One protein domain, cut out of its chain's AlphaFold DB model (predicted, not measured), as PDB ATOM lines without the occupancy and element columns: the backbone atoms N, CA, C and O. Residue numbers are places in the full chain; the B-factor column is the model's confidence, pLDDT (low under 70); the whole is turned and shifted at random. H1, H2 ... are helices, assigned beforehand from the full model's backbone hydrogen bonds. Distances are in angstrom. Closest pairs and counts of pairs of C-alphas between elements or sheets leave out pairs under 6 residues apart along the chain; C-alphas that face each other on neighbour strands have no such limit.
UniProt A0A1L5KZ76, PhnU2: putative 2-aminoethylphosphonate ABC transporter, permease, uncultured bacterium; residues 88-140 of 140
ATOM      1  N   ASN A  88      19.364 -36.062  11.184       84.00
ATOM      2  CA  ASN A  88      19.409 -34.735  10.580       84.00
ATOM      3  C   ASN A  88      20.035 -33.679  11.510       84.00
ATOM      4  O   ASN A  88      20.853 -32.876  11.065       84.00
ATOM      5  N   THR A  89      19.708 -33.697  12.806       84.44
ATOM      6  CA  THR A  89      20.266 -32.753  13.789       84.44
ATOM      7  C   THR A  89      21.762 -32.986  13.992       84.44
ATOM      8  O   THR A  89      22.543 -32.036  14.015       84.44
ATOM      9  N   ILE A  90      22.184 -34.252  14.061       87.12
ATOM     10  CA  ILE A  90      23.602 -34.615  14.185       87.12
ATOM     11  C   ILE A  90      24.381 -34.193  12.932       87.12
ATOM     12  O   ILE A  90      25.456 -33.600  13.045       87.12
ATOM     13  N   ALA A  91      23.834 -34.435  11.737       87.88
ATOM     14  CA  ALA A  91      24.452 -34.003  10.485       87.88
ATOM     15  C   ALA A  91      24.571 -32.469  10.401       87.88
ATOM     16  O   ALA A  91      25.620 -31.946  10.014       87.88
ATOM     17  N   ALA A  92      23.531 -31.742  10.823       89.62
ATOM     18  CA  ALA A  92      23.527 -30.280  10.876       89.62
ATOM     19  C   ALA A  92      24.583 -29.724  11.854       89.62
ATOM     20  O   ALA A  92      25.268 -28.736  11.567       89.62
ATOM     21  N   PHE A  93      24.766 -30.375  13.002       91.00
ATOM     22  CA  PHE A  93      25.806 -30.003  13.954       91.00
ATOM     23  C   PHE A  93      27.210 -30.280  13.394       91.00
ATOM     24  O   PHE A  93      28.090 -29.422  13.470       91.00
ATOM     25  N   GLY A  94      27.399 -31.432  12.746       90.81
ATOM     26  CA  GLY A  94      28.655 -31.799  12.091       90.81
ATOM     27  C   GLY A  94      29.071 -30.810  10.999       90.81
ATOM     28  O   GLY A  94      30.218 -30.359  10.989       90.81
ATOM     29  N   THR A  95      28.142 -30.403  10.123       93.44
ATOM     30  CA  THR A  95      28.446 -29.383   9.103       93.44
ATOM     31  C   THR A  95      28.790 -28.033   9.738       93.44
ATOM     32  O   THR A  95      29.742 -27.383   9.319       93.44
ATOM     33  N   SER A  96      28.116 -27.645  10.826       95.56
ATOM     34  CA  SER A  96      28.405 -26.392  11.541       95.56
ATOM     35  C   SER A  96      29.801 -26.382  12.169       95.56
ATOM     36  O   SER A  96      30.503 -25.370  12.097       95.56
ATOM     37  N   ILE A  97      30.234 -27.511  12.745       95.44
ATOM     38  CA  ILE A  97      31.604 -27.682  13.249       95.44
ATOM     39  C   ILE A  97      32.607 -27.555  12.107       95.44
ATOM     40  O   ILE A  97      33.576 -26.809  12.225       95.44
ATOM     41  N   LEU A  98      32.376 -28.259  10.998       95.50
ATOM     42  CA  LEU A  98      33.284 -28.246   9.857       95.50
ATOM     43  C   LEU A  98      33.417 -26.838   9.267       95.50
ATOM     44  O   LEU A  98      34.531 -26.380   9.020       95.50
ATOM     45  N   VAL A  99      32.301 -26.120   9.119       96.88
ATOM     46  CA  VAL A  99      32.285 -24.726   8.654       96.88
ATOM     47  C   VAL A  99      33.011 -23.808   9.637       96.88
ATOM     48  O   VAL A  99      33.787 -22.956   9.212       96.88
ATOM     49  N   SER A 100      32.823 -24.003  10.944       96.62
ATOM     50  CA  SER A 100      33.496 -23.215  11.984       96.62
ATOM     51  C   SER A 100      35.010 -23.442  11.987       96.62
ATOM     52  O   SER A 100      35.773 -22.481  12.057       96.62
ATOM     53  N   LEU A 101      35.460 -24.692  11.845       97.12
ATOM     54  CA  LEU A 101      36.880 -25.035  11.730       97.12
ATOM     55  C   LEU A 101      37.493 -24.464  10.454       97.12
ATOM     56  O   LEU A 101      38.555 -23.848  10.510       97.12
ATOM     57  N   ALA A 102      36.810 -24.617   9.319       96.88
ATOM     58  CA  ALA A 102      37.260 -24.052   8.055       96.88
ATOM     59  C   ALA A 102      37.370 -22.522   8.142       96.88
ATOM     60  O   ALA A 102      38.402 -21.953   7.791       96.88
ATOM     61  N   SER A 103      36.342 -21.854   8.672       95.38
ATOM     62  CA  SER A 103      36.316 -20.398   8.832       95.38
ATOM     63  C   SER A 103      37.404 -19.905   9.789       95.38
ATOM     64  O   SER A 103      38.129 -18.965   9.462       95.38
ATOM     65  N   SER A 104      37.579 -20.574  10.932       96.31
ATOM     66  CA  SER A 104      38.622 -20.248  11.905       96.31
ATOM     67  C   SER A 104      40.019 -20.432  11.322       96.31
ATOM     68  O   SER A 104      40.864 -19.563  11.510       96.31
ATOM     69  N   LEU A 105      40.262 -21.509  10.570       97.81
ATOM     70  CA  LEU A 105      41.565 -21.770   9.967       97.81
ATOM     71  C   LEU A 105      41.905 -20.729   8.898       97.81
ATOM     72  O   LEU A 105      43.012 -20.194   8.894       97.81
ATOM     73  N   ILE A 106      40.948 -20.395   8.029       96.31
ATOM     74  CA  ILE A 106      41.130 -19.349   7.016       96.31
ATOM     75  C   ILE A 106      41.399 -18.004   7.700       96.31
ATOM     76  O   ILE A 106      42.378 -17.333   7.372       96.31
ATOM     77  N   GLY A 107      40.580 -17.632   8.689       95.25
ATOM     78  CA  GLY A 107      40.765 -16.408   9.467       95.25
ATOM     79  C   GLY A 107      42.111 -16.364  10.195       95.25
ATOM     80  O   GLY A 107      42.768 -15.325  10.196       95.25
ATOM     81  N   ALA A 108      42.565 -17.491  10.747       96.50
ATOM     82  CA  ALA A 108      43.851 -17.611  11.426       96.50
ATOM     83  C   ALA A 108      45.030 -17.465  10.461       96.50
ATOM     84  O   ALA A 108      45.962 -16.729  10.765       96.50
ATOM     85  N   VAL A 109      44.991 -18.105   9.288       97.12
ATOM     86  CA  VAL A 109      46.056 -17.989   8.280       97.12
ATOM     87  C   VAL A 109      46.135 -16.560   7.749       97.12
ATOM     88  O   VAL A 109      47.212 -15.967   7.742       97.12
ATOM     89  N   VAL A 110      45.002 -15.969   7.363       95.88
ATOM     90  CA  VAL A 110      44.959 -14.586   6.866       95.88
ATOM     91  C   VAL A 110      45.397 -13.603   7.955       95.88
ATOM     92  O   VAL A 110      46.217 -12.722   7.695       95.88
ATOM     93  N   GLY A 111      44.911 -13.775   9.185       92.62
ATOM     94  CA  GLY A 111      45.299 -12.958  10.334       92.62
ATOM     95  C   GLY A 111      46.782 -13.089  10.688       92.62
ATOM     96  O   GLY A 111      47.434 -12.081  10.958       92.62
ATOM     97  N   ALA A 112      47.345 -14.299  10.625       93.88
ATOM     98  CA  ALA A 112      48.764 -14.549  10.861       93.88
ATOM     99  C   ALA A 112      49.640 -13.903   9.782       93.88
ATOM    100  O   ALA A 112      50.628 -13.252  10.115       93.88
ATOM    101  N   LEU A 113      49.256 -14.008   8.505       91.50
ATOM    102  CA  LEU A 113      49.953 -13.339   7.404       91.50
ATOM    103  C   LEU A 113      49.896 -11.814   7.543       91.50
ATOM    104  O   LEU A 113      50.916 -11.146   7.378       91.50
ATOM    105  N   ALA A 114      48.734 -11.259   7.898       87.81
ATOM    106  CA  ALA A 114      48.589  -9.832   8.164       87.81
ATOM    107  C   ALA A 114      49.463  -9.392   9.349       87.81
ATOM    108  O   ALA A 114      50.203  -8.418   9.237       87.81
ATOM    109  N   SER A 115      49.439 -10.132  10.462       87.81
ATOM    110  CA  SER A 115      50.282  -9.868  11.634       87.81
ATOM    111  C   SER A 115      51.775  -9.924  11.289       87.81
ATOM    112  O   SER A 115      52.524  -9.016  11.640       87.81
ATOM    113  N   TYR A 116      52.201 -10.925  10.520       88.50
ATOM    114  CA  TYR A 116      53.578 -11.064  10.048       88.50
ATOM    115  C   TYR A 116      54.009  -9.892   9.153       88.50
ATOM    116  O   TYR A 116      55.079  -9.313   9.348       88.50
ATOM    117  N   ALA A 117      53.143  -9.478   8.223       82.81
ATOM    118  CA  ALA A 117      53.377  -8.316   7.372       82.81
ATOM    119  C   ALA A 117      53.484  -7.014   8.181       82.81
ATOM    120  O   ALA A 117      54.296  -6.156   7.845       82.81
ATOM    121  N   LEU A 118      52.719  -6.870   9.269       80.19
ATOM    122  CA  LEU A 118      52.863  -5.737  10.186       80.19
ATOM    123  C   LEU A 118      54.213  -5.760  10.905       80.19
ATOM    124  O   LEU A 118      54.869  -4.727  10.978       80.19
ATOM    125  N   VAL A 119      54.654  -6.917  11.404       79.69
ATOM    126  CA  VAL A 119      55.921  -7.035  12.147       79.69
ATOM    127  C   VAL A 119      57.128  -6.672  11.276       79.69
ATOM    128  O   VAL A 119      58.053  -6.023  11.759       79.69
ATOM    129  N   ILE A 120      57.114  -7.037   9.993       76.56
ATOM    130  CA  ILE A 120      58.247  -6.801   9.079       76.56
ATOM    131  C   ILE A 120      58.106  -5.487   8.295       76.56
ATOM    132  O   ILE A 120      59.104  -4.846   7.971       76.56
ATOM    133  N   GLY A 121      56.879  -5.065   7.989       63.97
ATOM    134  CA  GLY A 121      56.574  -3.910   7.140       63.97
ATOM    135  C   GLY A 121      56.239  -2.614   7.884       63.97
ATOM    136  O   GLY A 121      56.012  -1.591   7.230       63.97
ATOM    137  N   ALA A 122      56.189  -2.607   9.223       59.62
ATOM    138  CA  ALA A 122      55.863  -1.412  10.005       59.62
ATOM    139  C   ALA A 122      56.977  -0.352   9.945       59.62
ATOM    140  O   ALA A 122      57.788  -0.193  10.857       59.62
ATOM    141  N   LYS A 123      56.975   0.454   8.880       56.97
ATOM    142  CA  LYS A 123      57.686   1.734   8.864       56.97
ATOM    143  C   LYS A 123      56.962   2.714   9.814       56.97
ATOM    144  O   LYS A 123      55.735   2.817   9.724       56.97
ATOM    145  N   PRO A 124      57.673   3.479  10.671       57.50
ATOM    146  CA  PRO A 124      57.097   4.223  11.806       57.50
ATOM    147  C   PRO A 124      55.965   5.234  11.511       57.50
ATOM    148  O   PRO A 124      55.279   5.650  12.441       57.50
ATOM    149  N   ASN A 125      55.723   5.599  10.242       55.91
ATOM    150  CA  ASN A 125      54.785   6.660   9.833       55.91
ATOM    151  C   ASN A 125      53.680   6.181   8.853       55.91
ATOM    152  O   ASN A 125      53.186   6.964   8.044       55.91
ATOM    153  N   GLY A 126      53.322   4.892   8.855       61.84
ATOM    154  CA  GLY A 126      52.411   4.300   7.862       61.84
ATOM    155  C   GLY A 126      50.906   4.511   8.107       61.84
ATOM    156  O   GLY A 126      50.443   4.585   9.247       61.84
ATOM    157  N   LEU A 127      50.136   4.509   7.007       63.09
ATOM    158  CA  LEU A 127      48.662   4.553   6.897       63.09
ATOM    159  C   LEU A 127      47.921   3.701   7.956       63.09
ATOM    160  O   LEU A 127      46.852   4.077   8.431       63.09
ATOM    161  N   LEU A 128      48.533   2.590   8.372       64.38
ATOM    162  CA  LEU A 128      48.048   1.649   9.382       64.38
ATOM    163  C   LEU A 128      47.769   2.295  10.747       64.38
ATOM    164  O   LEU A 128      46.712   2.054  11.321       64.38
ATOM    165  N   ARG A 129      48.654   3.169  11.254       66.50
ATOM    166  CA  ARG A 129      48.434   3.830  12.558       66.50
ATOM    167  C   ARG A 129      47.256   4.811  12.497       66.50
ATOM    168  O   ARG A 129      46.546   4.989  13.482       66.50
ATOM    169  N   ARG A 130      47.024   5.405  11.319       70.88
ATOM    170  CA  ARG A 130      45.917   6.335  11.042       70.88
ATOM    171  C   ARG A 130      44.579   5.602  10.918       70.88
ATOM    172  O   ARG A 130      43.591   6.061  11.474       70.88
ATOM    173  N   MET A 131      44.569   4.442  10.263       74.69
ATOM    174  CA  MET A 131      43.394   3.568  10.176       74.69
ATOM    175  C   MET A 131      43.005   3.006  11.549       74.69
ATOM    176  O   MET A 131      41.845   3.098  11.929       74.69
ATOM    177  N   VAL A 132      43.967   2.507  12.336       72.06
ATOM    178  CA  VAL A 132      43.702   1.993  13.695       72.06
ATOM    179  C   VAL A 132      43.159   3.090  14.613       72.06
ATOM    180  O   VAL A 132      42.198   2.858  15.339       72.06
ATOM    181  N   SER A 133      43.718   4.301  14.542       71.38
ATOM    182  CA  SER A 133      43.190   5.460  15.271       71.38
ATOM    183  C   SER A 133      41.765   5.825  14.846       71.38
ATOM    184  O   SER A 133      40.957   6.131  15.715       71.38
ATOM    185  N   ALA A 134      41.455   5.799  13.546       76.12
ATOM    186  CA  ALA A 134      40.124   6.128  13.037       76.12
ATOM    187  C   ALA A 134      39.077   5.073  13.424       76.12
ATOM    188  O   ALA A 134      37.957   5.410  13.796       76.12
ATOM    189  N   ILE A 135      39.453   3.794  13.387       74.94
ATOM    190  CA  ILE A 135      38.585   2.698  13.826       74.94
ATOM    191  C   ILE A 135      38.364   2.799  15.338       74.94
ATOM    192  O   ILE A 135      37.229   2.743  15.797       74.94
ATOM    193  N   SER A 136      39.419   3.035  16.122       73.81
ATOM    194  CA  SER A 136      39.300   3.158  17.576       73.81
ATOM    195  C   SER A 136      38.486   4.378  18.019       73.81
ATOM    196  O   SER A 136      37.878   4.311  19.080       73.81
ATOM    197  N   SER A 137      38.452   5.468  17.244       67.12
ATOM    198  CA  SER A 137      37.616   6.632  17.572       67.12
ATOM    199  C   SER A 137      36.142   6.445  17.224       67.12
ATOM    200  O   SER A 137      35.318   7.199  17.714       67.12
ATOM    201  N   ALA A 138      35.801   5.494  16.351       64.62
ATOM    202  CA  ALA A 138      34.408   5.184  16.032       64.62
ATOM    203  C   ALA A 138      33.763   4.228  17.056       64.62
ATOM    204  O   ALA A 138      32.541   4.129  17.101       64.62
ATOM    205  N   LEU A 139      34.576   3.514  17.845       55.72
ATOM    206  CA  LEU A 139      34.125   2.590  18.895       55.72
ATOM    207  C   LEU A 139      34.187   3.174  20.320       55.72
ATOM    208  O   LEU A 139      33.675   2.530  21.235       55.72
ATOM    209  N   ALA A 140      34.835   4.327  20.512       49.69
ATOM    210  CA  ALA A 140      34.915   5.047  21.789       49.69
ATOM    211  C   ALA A 140      33.789   6.081  21.902       49.69
ATOM    212  O   ALA A 140      33.253   6.227  23.022       49.69
TER     213      ALA A 140
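AT A GLANCE: This is residues 88 to 140 of the 140 residues of the protein "PhnU2: putative 2-aminoethylphosphonate ABC transporter, permease" of uncultured bacterium (UniProt A0A1L5KZ76). Look first for one long, straight helix, H1, which makes the long arm of an open hook; past its end the chain turns through a loop and folds partly back as the short arm, H2. The two arms meet through the loop, with no packed core. The printed part has 53 residues, with two named helices, H1 then H2, and no named strand: all helix. It is extended and flat, with a radius of gyration of the C-alphas of 17.6 A and spans of 54 by 29 by 10 A.

HOW THE PARTS SIT: Start from H1, residues 88 to 121; H2, residues 127 to 139, is apart from it, with no C-alpha within 8 A. A tight link of 5 residues joins them. Residues 88 to 117 of H1 and 129 to 139 of H2 stand free. In H1 and H2 every O i to N i+4 pair is within hydrogen-bond range.

IN THESE COORDINATES: Find C-alpha 88 at (19.409, -34.735, 10.580); from there H1 runs 48.4 A to C-alpha 121. H2 runs 19.0 A, ending at C-alpha 139, (34.125, 2.590, 18.895).

THE WHOLE: The C-alphas farthest apart, of Asn 88 and Asn 125, are 54.5 A apart. The printed part has no cut. Confidence is low, pLDDT under 70, at residues 121 to 129 and 137 to 140.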